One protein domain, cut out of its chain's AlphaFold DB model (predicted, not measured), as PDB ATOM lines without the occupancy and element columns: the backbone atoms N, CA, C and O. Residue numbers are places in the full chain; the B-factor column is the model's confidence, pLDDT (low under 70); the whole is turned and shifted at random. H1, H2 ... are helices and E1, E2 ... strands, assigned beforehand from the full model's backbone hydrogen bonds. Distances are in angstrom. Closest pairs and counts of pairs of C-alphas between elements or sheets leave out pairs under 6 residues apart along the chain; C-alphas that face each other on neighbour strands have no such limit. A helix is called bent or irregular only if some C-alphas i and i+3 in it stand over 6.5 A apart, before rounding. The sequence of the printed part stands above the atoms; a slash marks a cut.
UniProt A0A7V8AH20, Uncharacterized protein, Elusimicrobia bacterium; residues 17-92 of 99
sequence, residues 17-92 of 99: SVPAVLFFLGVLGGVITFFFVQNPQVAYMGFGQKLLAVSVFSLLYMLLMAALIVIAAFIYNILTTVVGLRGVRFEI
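What this domain is: This is residues 17 to 92 of the 99 residues of an uncharacterized protein of Elusimicrobia bacterium (UniProt A0A7V8AH20). What does one see first? A lopsided helical hairpin: the shorter helix H1 crosses the first half of the much longer H2 aslant and packs on its residues 50 to 66, while H2 runs on well past it and makes the length. At the far end of H2 the last residues, with the short strand E1, turn off sideways as a tail. What is it made of? The printed part has 76 residues with two named helices and one named strand, in the order H1, H2, E1; its class is mostly helix, and E1 pairs with no named strand. How large is it? It is extended, with a radius of gyration of the C-alphas of 18.3 A and spans of 55 by 26 by 20 A.

How they stand to each other: How do the helices meet? H1, residues 18 to 36, and H2, residues 47 to 82, touch with 36 pairs of C-alphas within 8 A, and form a helical hairpin. Their closest C-alphas are those of Gly 26 and Ser 58, 4.0 A apart. They run opposite ways at a steep tilt of 39 degrees, and H2 touches H1 with residues 50 to 66 alone. Where does the strand stand? E1, residues 88 to 91, is apart from H1 and from H2. What do the backbone atoms show? In H1 and H2 every O i to N i+4 pair is within hydrogen-bond range.

Where its parts are: Where does the first helix run? H1 has 19 residues and goes from C-alpha 18 at (33.107, -40.026, 17.919) to C-alpha 36, over 26.0 A. It is neither bent nor irregular, but only just: C-alphas 33 and 36 are 6.1 A apart. And the second? H2 has 36 residues and goes from C-alpha 47 at (46.555, -17.918, 31.262) to C-alpha 82 at (26.652, -46.984, -6.354), over 51.5 A. Where is the strand? E1 has four residues and ends at C-alpha 91, at (35.446, -63.190, 8.895), 10.1 A from its first C-alpha.

The domain as a whole: How far does it reach? The two C-alphas farthest apart are those of Tyr 44 and Ile 92, at 55.5 A. Is there a cut, or a long link? The printed part has no cut; the link from H1 to H2 is short, with 10 residues, and that from H2 to E1 is tight, with 5. What stands free? Residues 36 to 41 stand free, and so do residues 70 to 75, which belong to H2. Where is confidence low? No printed residue is under 70; the mean pLDDT of the printed part is 92.3, and that of E1 is 79.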
ATOM      1  N   SER A  17      29.798 -41.486  20.196       91.38
ATOM      2  CA  SER A  17      30.943 -41.028  20.977       91.38
ATOM      3  C   SER A  17      32.057 -40.399  20.132       91.38
ATOM      4  O   SER A  17      32.948 -39.772  20.704       91.38
ATOM      5  N   VAL A  18      32.030 -40.521  18.797       92.50
ATOM      6  CA  VAL A  18      33.107 -40.026  17.919       92.50
ATOM      7  C   VAL A  18      33.362 -38.521  18.096       92.50
ATOM      8  O   VAL A  18      34.512 -38.164  18.356       92.50
ATOM      9  N   PRO A  19      32.359 -37.618  18.053       93.75
ATOM     10  CA  PRO A  19      32.602 -36.192  18.276       93.75
ATOM     11  C   PRO A  19      33.152 -35.895  19.671       93.75
ATOM     12  O   PRO A  19      34.026 -35.044  19.812       93.75
ATOM     13  N   ALA A  20      32.711 -36.623  20.701       94.88
ATOM     14  CA  ALA A  20      33.240 -36.456  22.052       94.88
ATOM     15  C   ALA A  20      34.731 -36.827  22.121       94.88
ATOM     16  O   ALA A  20      35.532 -36.063  22.657       94.88
ATOM     17  N   VAL A  21      35.128 -37.953  21.517       96.31
ATOM     18  CA  VAL A  21      36.540 -38.362  21.422       96.31
ATOM     19  C   VAL A  21      37.358 -37.308  20.675       96.31
ATOM     20  O   VAL A  21      38.406 -36.889  21.163       96.31
ATOM     21  N   LEU A  22      36.866 -36.825  19.530       96.94
ATOM     22  CA  LEU A  22      37.538 -35.775  18.761       96.94
ATOM     23  C   LEU A  22      37.680 -34.476  19.559       96.94
ATOM     24  O   LEU A  22      38.723 -33.834  19.489       96.94
ATOM     25  N   PHE A  23      36.674 -34.105  20.351       97.38
ATOM     26  CA  PHE A  23      36.757 -32.947  21.235       97.38
ATOM     27  C   PHE A  23      37.874 -33.101  22.269       97.38
ATOM     28  O   PHE A  23      38.698 -32.200  22.398       97.38
ATOM     29  N   PHE A  24      37.967 -34.244  22.957       97.81
ATOM     30  CA  PHE A  24      39.034 -34.478  23.938       97.81
ATOM     31  C   PHE A  24      40.428 -34.544  23.304       97.81
ATOM     32  O   PHE A  24      41.386 -34.037  23.889       97.81
ATOM     33  N   LEU A  25      40.550 -35.100  22.096       97.88
ATOM     34  CA  LEU A  25      41.790 -35.023  21.318       97.88
ATOM     35  C   LEU A  25      42.141 -33.571  20.970       97.88
ATOM     36  O   LEU A  25      43.299 -33.174  21.097       97.88
ATOM     37  N   GLY A  26      41.141 -32.764  20.610       97.75
ATOM     38  CA  GLY A  26      41.278 -31.322  20.428       97.75
ATOM     39  C   GLY A  26      41.753 -30.612  21.698       97.75
ATOM     40  O   GLY A  26      42.671 -29.800  21.623       97.75
ATOM     41  N   VAL A  27      41.217 -30.969  22.869       98.00
ATOM     42  CA  VAL A  27      41.650 -30.414  24.165       98.00
ATOM     43  C   VAL A  27      43.106 -30.757  24.436       98.00
ATOM     44  O   VAL A  27      43.891 -29.860  24.735       98.00
ATOM     45  N   LEU A  28      43.496 -32.024  24.286       97.88
ATOM     46  CA  LEU A  28      44.885 -32.449  24.467       97.88
ATOM     47  C   LEU A  28      45.829 -31.711  23.509       97.88
ATOM     48  O   LEU A  28      46.831 -31.145  23.950       97.88
ATOM     49  N   GLY A  29      45.484 -31.650  22.221       95.94
ATOM     50  CA  GLY A  29      46.267 -30.935  21.214       95.94
ATOM     51  C   GLY A  29      46.366 -29.434  21.493       95.94
ATOM     52  O   GLY A  29      47.448 -28.854  21.395       95.94
ATOM     53  N   GLY A  30      45.264 -28.811  21.909       95.94
ATOM     54  CA  GLY A  30      45.214 -27.402  22.282       95.94
ATOM     55  C   GLY A  30      46.075 -27.117  23.506       95.94
ATOM     56  O   GLY A  30      46.889 -26.197  23.483       95.94
ATOM     57  N   VAL A  31      45.955 -27.922  24.564       96.69
ATOM     58  CA  VAL A  31      46.766 -27.773  25.779       96.69
ATOM     59  C   VAL A  31      48.250 -27.861  25.438       96.69
ATOM     60  O   VAL A  31      49.011 -26.969  25.810       96.69
ATOM     61  N   ILE A  32      48.660 -28.869  24.665       95.69
ATOM     62  CA  ILE A  32      50.048 -28.996  24.205       95.69
ATOM     63  C   ILE A  32      50.476 -27.737  23.436       95.69
ATOM     64  O   ILE A  32      51.505 -27.143  23.753       95.69
ATOM     65  N   THR A  33      49.661 -27.275  22.490       93.81
ATOM     66  CA  THR A  33      49.987 -26.146  21.604       93.81
ATOM     67  C   THR A  33      50.094 -24.805  22.337       93.81
ATOM     68  O   THR A  33      51.002 -24.029  22.056       93.81
ATOM     69  N   PHE A  34      49.179 -24.508  23.264       94.88
ATOM     70  CA  PHE A  34      49.103 -23.191  23.909       94.88
ATOM     71  C   PHE A  34      49.871 -23.112  25.239       94.88
ATOM     72  O   PHE A  34      50.273 -22.014  25.649       94.88
ATOM     73  N   PHE A  35      50.095 -24.242  25.921       94.00
ATOM     74  CA  PHE A  35      50.774 -24.274  27.223       94.00
ATOM     75  C   PHE A  35      52.190 -24.839  27.182       94.00
ATOM     76  O   PHE A  35      53.048 -24.310  27.886       94.00
ATOM     77  N   PHE A  36      52.446 -25.880  26.389       93.31
ATOM     78  CA  PHE A  36      53.724 -26.596  26.426       93.31
ATOM     79  C   PHE A  36      54.661 -26.202  25.285       93.31
ATOM     80  O   PHE A  36      55.865 -26.062  25.494       93.31
ATOM     81  N   VAL A  37      54.124 -25.994  24.084       93.38
ATOM     82  CA  VAL A  37      54.916 -25.580  22.926       93.38
ATOM     83  C   VAL A  37      55.229 -24.089  23.022       93.38
ATOM     84  O   VAL A  37      54.339 -23.248  23.162       93.38
ATOM     85  N   GLN A  38      56.512 -23.748  22.903       87.12
ATOM     86  CA  GLN A  38      56.956 -22.361  22.805       87.12
ATOM     87  C   GLN A  38      56.610 -21.808  21.423       87.12
ATOM     88  O   GLN A  38      57.408 -21.862  20.490       87.12
ATOM     89  N   ASN A  39      55.390 -21.297  21.289       84.50
ATOM     90  CA  ASN A  39      54.930 -20.662  20.068       84.50
ATOM     91  C   ASN A  39      54.965 -19.126  20.227       84.50
ATOM     92  O   ASN A  39      54.209 -18.576  21.037       84.50
ATOM     93  N   PRO A  40      55.803 -18.410  19.450       89.00
ATOM     94  CA  PRO A  40      55.929 -16.954  19.543       89.00
ATOM     95  C   PRO A  40      54.618 -16.213  19.235       89.00
ATOM     96  O   PRO A  40      54.408 -15.114  19.742       89.00
ATOM     97  N   GLN A  41      53.697 -16.823  18.482       86.56
ATOM     98  CA  GLN A  41      52.391 -16.240  18.156       86.56
ATOM     99  C   GLN A  41      51.417 -16.207  19.341       86.56
ATOM    100  O   GLN A  41      50.417 -15.503  19.286       86.56
ATOM    101  N   VAL A  42      51.681 -16.969  20.404       88.50
ATOM    102  CA  VAL A  42      50.816 -17.052  21.598       88.50
ATOM    103  C   VAL A  42      51.589 -16.789  22.889       88.50
ATOM    104  O   VAL A  42      51.043 -16.906  23.986       88.50
ATOM    105  N   ALA A  43      52.863 -16.404  22.774       88.62
ATOM    106  CA  ALA A  43      53.745 -16.130  23.902       88.62
ATOM    107  C   ALA A  43      53.262 -14.944  24.752       88.62
ATOM    108  O   ALA A  43      53.457 -14.940  25.963       88.62
ATOM    109  N   TYR A  44      52.589 -13.970  24.134       91.56
ATOM    110  CA  TYR A  44      52.016 -12.809  24.819       91.56
ATOM    111  C   TYR A  44      50.679 -13.106  25.520       91.56
ATOM    112  O   TYR A  44      50.154 -12.242  26.220       91.56
ATOM    113  N   MET A  45      50.095 -14.293  25.318       92.44
ATOM    114  CA  MET A  45      48.778 -14.617  25.865       92.44
ATOM    115  C   MET A  45      48.859 -14.972  27.350       92.44
ATOM    116  O   MET A  45      49.622 -15.851  27.761       92.44
ATOM    117  N   GLY A  46      48.004 -14.338  28.154       94.38
ATOM    118  CA  GLY A  46      47.814 -14.698  29.558       94.38
ATOM    119  C   GLY A  46      47.115 -16.053  29.732       94.38
ATOM    120  O   GLY A  46      46.516 -16.590  28.801       94.38
ATOM    121  N   PHE A  47      47.131 -16.599  30.951       93.31
ATOM    122  CA  PHE A  47      46.555 -17.918  31.262       93.31
ATOM    123  C   PHE A  47      45.087 -18.069  30.817       93.31
ATOM    124  O   PHE A  47      44.737 -19.041  30.150       93.31
ATOM    125  N   GLY A  48      44.236 -17.082  31.119       94.38
ATOM    126  CA  GLY A  48      42.821 -17.111  30.728       94.38
ATOM    127  C   GLY A  48      42.607 -17.067  29.210       94.38
ATOM    128  O   GLY A  48      41.744 -17.766  28.688       94.38
ATOM    129  N   GLN A  49      43.437 -16.309  28.484       95.56
ATOM    130  CA  GLN A  49      43.399 -16.264  27.018       95.56
ATOM    131  C   GLN A  49      43.816 -17.606  26.414       95.56
ATOM    132  O   GLN A  49      43.191 -18.065  25.462       95.56
ATOM    133  N   LYS A  50      44.814 -18.272  27.008       95.25
ATOM    134  CA  LYS A  50      45.230 -19.619  26.603       95.25
ATOM    135  C   LYS A  50      44.134 -20.655  26.843       95.25
ATOM    136  O   LYS A  50      43.886 -21.464  25.959       95.25
ATOM    137  N   LEU A  51      43.432 -20.611  27.979       96.31
ATOM    138  CA  LEU A  51      42.280 -21.492  28.221       96.31
ATOM    139  C   LEU A  51      41.164 -21.281  27.192       96.31
ATOM    140  O   LEU A  51      40.626 -22.249  26.661       96.31
ATOM    141  N   LEU A  52      40.841 -20.025  26.873       96.69
ATOM    142  CA  LEU A  52      39.847 -19.717  25.846       96.69
ATOM    143  C   LEU A  52      40.297 -20.228  24.469       96.69
ATOM    144  O   LEU A  52      39.503 -20.838  23.754       96.69
ATOM    145  N   ALA A  53      41.575 -20.046  24.126       95.81
ATOM    146  CA  ALA A  53      42.158 -20.552  22.887       95.81
ATOM    147  C   ALA A  53      42.088 -22.084  22.797       95.81
ATOM    148  O   ALA A  53      41.694 -22.600  21.754       95.81
ATOM    149  N   VAL A  54      42.378 -22.808  23.886       97.50
ATOM    150  CA  VAL A  54      42.201 -24.270  23.960       97.50
ATOM    151  C   VAL A  54      40.751 -24.652  23.679       97.50
ATOM    152  O   VAL A  54      40.509 -25.530  22.853       97.50
ATOM    153  N   SER A  55      39.781 -23.993  24.315       96.75
ATOM    154  CA  SER A  55      38.355 -24.292  24.126       96.75
ATOM    155  C   SER A  55      37.910 -24.086  22.677       96.75
ATOM    156  O   SER A  55      37.309 -24.981  22.083       96.75
ATOM    157  N   VAL A  56      38.249 -22.938  22.080       97.38
ATOM    158  CA  VAL A  56      37.908 -22.626  20.681       97.38
ATOM    159  C   VAL A  56      38.600 -23.593  19.722       97.38
ATOM    160  O   VAL A  56      37.957 -24.118  18.814       97.38
ATOM    161  N   PHE A  57      39.883 -23.881  19.948       97.00
ATOM    162  CA  PHE A  57      40.637 -24.852  19.162       97.00
ATOM    163  C   PHE A  57      40.002 -26.243  19.215       97.00
ATOM    164  O   PHE A  57      39.829 -26.873  18.178       97.00
ATOM    165  N   SER A  58      39.605 -26.702  20.400       97.88
ATOM    166  CA  SER A  58      39.024 -28.035  20.596       97.88
ATOM    167  C   SER A  58      37.685 -28.186  19.883       97.88
ATOM    168  O   SER A  58      37.434 -29.203  19.236       97.88
ATOM    169  N   LEU A  59      36.837 -27.155  19.961       97.69
ATOM    170  CA  LEU A  59      35.559 -27.113  19.252       97.69
ATOM    171  C   LEU A  59      35.761 -27.121  17.736       97.69
ATOM    172  O   LEU A  59      35.119 -27.902  17.035       97.69
ATOM    173  N   LEU A  60      36.672 -26.283  17.233       97.69
ATOM    174  CA  LEU A  60      36.963 -26.208  15.806       97.69
ATOM    175  C   LEU A  60      37.563 -27.519  15.288       97.69
ATOM    176  O   LEU A  60      37.134 -28.018  14.251       97.69
ATOM    177  N   TYR A  61      38.513 -28.096  16.023       96.81
ATOM    178  CA  TYR A  61      39.124 -29.381  15.703       96.81
ATOM    179  C   TYR A  61      38.066 -30.478  15.600       96.81
ATOM    180  O   TYR A  61      37.989 -31.166  14.584       96.81
ATOM    181  N   MET A  62      37.205 -30.602  16.612       96.75
ATOM    182  CA  MET A  62      36.121 -31.580  16.617       96.75
ATOM    183  C   MET A  62      35.193 -31.411  15.412       96.75
ATOM    184  O   MET A  62      34.892 -32.396  14.741       96.75
ATOM    185  N   LEU A  63      34.795 -30.176  15.095       96.38
ATOM    186  CA  LEU A  63      33.888 -29.889  13.987       96.38
ATOM    187  C   LEU A  63      34.518 -30.205  12.623       96.38
ATOM    188  O   LEU A  63      33.890 -30.871  11.798       96.38
ATOM    189  N   LEU A  64      35.763 -29.778  12.393       97.25
ATOM    190  CA  LEU A  64      36.487 -30.039  11.144       97.25
ATOM    191  C   LEU A  64      36.750 -31.534  10.947       97.25
ATOM    192  O   LEU A  64      36.530 -32.064   9.857       97.25
ATOM    193  N   MET A  65      37.177 -32.227  12.003       96.62
ATOM    194  CA  MET A  65      37.433 -33.663  11.939       96.62
ATOM    195  C   MET A  65      36.139 -34.458  11.757       96.62
ATOM    196  O   MET A  65      36.106 -35.372  10.939       96.62
ATOM    197  N   ALA A  66      35.052 -34.094  12.440       94.12
ATOM    198  CA  ALA A  66      33.755 -34.735  12.236       94.12
ATOM    199  C   ALA A  66      33.267 -34.561  10.789       94.12
ATOM    200  O   ALA A  66      32.850 -35.536  10.163       94.12
ATOM    201  N   ALA A  67      33.388 -33.353  10.226       94.69
ATOM    202  CA  ALA A  67      33.052 -33.096   8.829       94.69
ATOM    203  C   ALA A  67      33.886 -33.962   7.872       94.69
ATOM    204  O   ALA A  67      33.335 -34.572   6.954       94.69
ATOM    205  N   LEU A  68      35.194 -34.084   8.120       96.12
ATOM    206  CA  LEU A  68      36.082 -34.937   7.332       96.12
ATOM    207  C   LEU A  68      35.646 -36.411   7.368       96.12
ATOM    208  O   LEU A  68      35.579 -37.051   6.319       96.12
ATOM    209  N   ILE A  69      35.308 -36.943   8.547       94.62
ATOM    210  CA  ILE A  69      34.849 -38.334   8.690       94.62
ATOM    211  C   ILE A  69      33.511 -38.536   7.966       94.62
ATOM    212  O   ILE A  69      33.339 -39.540   7.277       94.62
ATOM    213  N   VAL A  70      32.576 -37.586   8.063       93.75
ATOM    214  CA  VAL A  70      31.293 -37.651   7.341       93.75
ATOM    215  C   VAL A  70      31.513 -37.669   5.827       93.75
ATOM    216  O   VAL A  70      30.903 -38.486   5.138       93.75
ATOM    217  N   ILE A  71      32.410 -36.827   5.306       95.31
ATOM    218  CA  ILE A  71      32.770 -36.816   3.880       95.31
ATOM    219  C   ILE A  71      33.400 -38.155   3.477       95.31
ATOM    220  O   ILE A  71      33.019 -38.729   2.458       95.31
ATOM    221  N   ALA A  72      34.317 -38.692   4.283       94.31
ATOM    222  CA  ALA A  72      34.939 -39.986   4.015       94.31
ATOM    223  C   ALA A  72      33.910 -41.128   3.993       94.31
ATOM    224  O   ALA A  72      33.925 -41.957   3.083       94.31
ATOM    225  N   ALA A  73      32.973 -41.144   4.945       93.00
ATOM    226  CA  ALA A  73      31.883 -42.116   4.987       93.00
ATOM    227  C   ALA A  73      30.928 -41.967   3.795       93.00
ATOM    228  O   ALA A  73      30.472 -42.961   3.231       93.00
ATOM    229  N   PHE A  74      30.654 -40.735   3.368       92.56
ATOM    230  CA  PHE A  74      29.863 -40.469   2.172       92.56
ATOM    231  C   PHE A  74      30.540 -41.019   0.909       92.56
ATOM    232  O   PHE A  74      29.898 -41.728   0.133       92.56
ATOM    233  N   ILE A  75      31.841 -40.769   0.735       93.50
ATOM    234  CA  ILE A  75      32.626 -41.321  -0.378       93.50
ATOM    235  C   ILE A  75      32.621 -42.852  -0.326       93.50
ATOM    236  O   ILE A  75      32.361 -43.493  -1.343       93.50
ATOM    237  N   TYR A  76      32.843 -43.443   0.853       92.44
ATOM    238  CA  TYR A  76      32.781 -44.893   1.045       92.44
ATOM    239  C   TYR A  76      31.441 -45.462   0.571       92.44
ATOM    240  O   TYR A  76      31.420 -46.384  -0.241       92.44
ATOM    241  N   ASN A  77      30.329 -44.859   0.996       91.81
ATOM    242  CA  ASN A  77      28.989 -45.295   0.610       91.81
ATOM    243  C   ASN A  77      28.755 -45.212  -0.903       91.81
ATOM    244  O   ASN A  77      28.125 -46.109  -1.464       91.81
ATOM    245  N   ILE A  78      29.261 -44.172  -1.578       91.00
ATOM    246  CA  ILE A  78      29.187 -44.073  -3.044       91.00
ATOM    247  C   ILE A  78      29.930 -45.244  -3.688       91.00
ATOM    248  O   ILE A  78      29.387 -45.925  -4.561       91.00
ATOM    249  N   LEU A  79      31.157 -45.503  -3.246       90.81
ATOM    250  CA  LEU A  79      32.005 -46.548  -3.811       90.81
ATOM    251  C   LEU A  79      31.403 -47.949  -3.618       90.81
ATOM    252  O   LEU A  79      31.405 -48.755  -4.549       90.81
ATOM    253  N   THR A  80      30.842 -48.239  -2.446       89.56
ATOM    254  CA  THR A  80      30.283 -49.565  -2.144       89.56
ATOM    255  C   THR A  80      28.866 -49.766  -2.672       89.56
ATOM    256  O   THR A  80      28.521 -50.868  -3.095       89.56
ATOM    257  N   THR A  81      28.035 -48.722  -2.660       85.38
ATOM    258  CA  THR A  81      26.602 -48.837  -2.980       85.38
ATOM    259  C   THR A  81      26.305 -48.505  -4.438       85.38
ATOM    260  O   THR A  81      25.510 -49.200  -5.063       85.38
ATOM    261  N   VAL A  82      26.933 -47.461  -4.988       84.62
ATOM    262  CA  VAL A  82      26.652 -46.984  -6.354       84.62
ATOM    263  C   VAL A  82      27.577 -47.649  -7.368       84.62
ATOM    264  O   VAL A  82      27.114 -48.146  -8.388       84.62
ATOM    265  N   VAL A  83      28.883 -47.686  -7.086       85.81
ATOM    266  CA  VAL A  83      29.884 -48.270  -8.002       85.81
ATOM    267  C   VAL A  83      29.935 -49.802  -7.887       85.81
ATOM    268  O   VAL A  83      30.394 -50.481  -8.802       85.81
ATOM    269  N   GLY A  84      29.427 -50.365  -6.786       83.19
ATOM    270  CA  GLY A  84      29.374 -51.811  -6.565       83.19
ATOM    271  C   GLY A  84      30.712 -52.429  -6.155       83.19
ATOM    272  O   GLY A  84      30.895 -53.643  -6.282       83.19
ATOM    273  N   LEU A  85      31.655 -51.619  -5.655       86.75
ATOM    274  CA  LEU A  85      32.887 -52.132  -5.061       86.75
ATOM    275  C   LEU A  85      32.563 -52.920  -3.783       86.75
ATOM    276  O   LEU A  85      31.611 -52.620  -3.061       86.75
ATOM    277  N   ARG A  86      33.358 -53.955  -3.498       81.94
ATOM    278  CA  ARG A  86      33.185 -54.755  -2.276       81.94
ATOM    279  C   ARG A  86      33.532 -53.912  -1.050       81.94
ATOM    280  O   ARG A  86      34.559 -53.237  -1.041       81.94
ATOM    281  N   GLY A  87      32.676 -53.977  -0.033       79.94
ATOM    282  CA  GLY A  87      32.912 -53.314   1.248       79.94
ATOM    283  C   GLY A  87      33.903 -54.078   2.128       79.94
ATOM    284  O   GLY A  87      34.408 -55.141   1.760       79.94
ATOM    285  N   VAL A  88      34.149 -53.550   3.326       80.88
ATOM    286  CA  VAL A  88      34.968 -54.227   4.342       80.88
ATOM    287  C   VAL A  88      34.282 -55.527   4.776       80.88
ATOM    288  O   VAL A  88      33.103 -55.524   5.143       80.88
ATOM    289  N   ARG A  89      35.020 -56.643   4.720       80.69
ATOM    290  CA  ARG A  89      34.554 -57.980   5.111       80.69
ATOM    291  C   ARG A  89      35.213 -58.410   6.409       80.69
ATOM    292  O   ARG A  89      36.436 -58.402   6.506       80.69
ATOM    293  N   PHE A  90      34.394 -58.831   7.358       77.25
ATOM    294  CA  PHE A  90      34.837 -59.435   8.604       77.25
ATOM    295  C   PHE A  90      34.532 -60.932   8.549       77.25
ATOM    296  O   PHE A  90      33.377 -61.337   8.368       77.25
ATOM    297  N   GLU A  91      35.575 -61.753   8.667       77.69
ATOM    298  CA  GLU A  91      35.446 -63.190   8.895       77.69
ATOM    299  C   GLU A  91      35.520 -63.414  10.404       77.69
ATOM    300  O   GLU A  91      36.580 -63.298  11.008       77.69
ATOM    301  N   ILE A  92      34.358 -63.635  11.020       71.56
ATOM    302  CA  ILE A  92      34.273 -63.965  12.442       71.56
ATOM    303  C   ILE A  92      34.263 -65.489  12.531       71.56
ATOM    304  O   ILE A  92      33.262 -66.122  12.159       71.56
TER     305      ILE A  92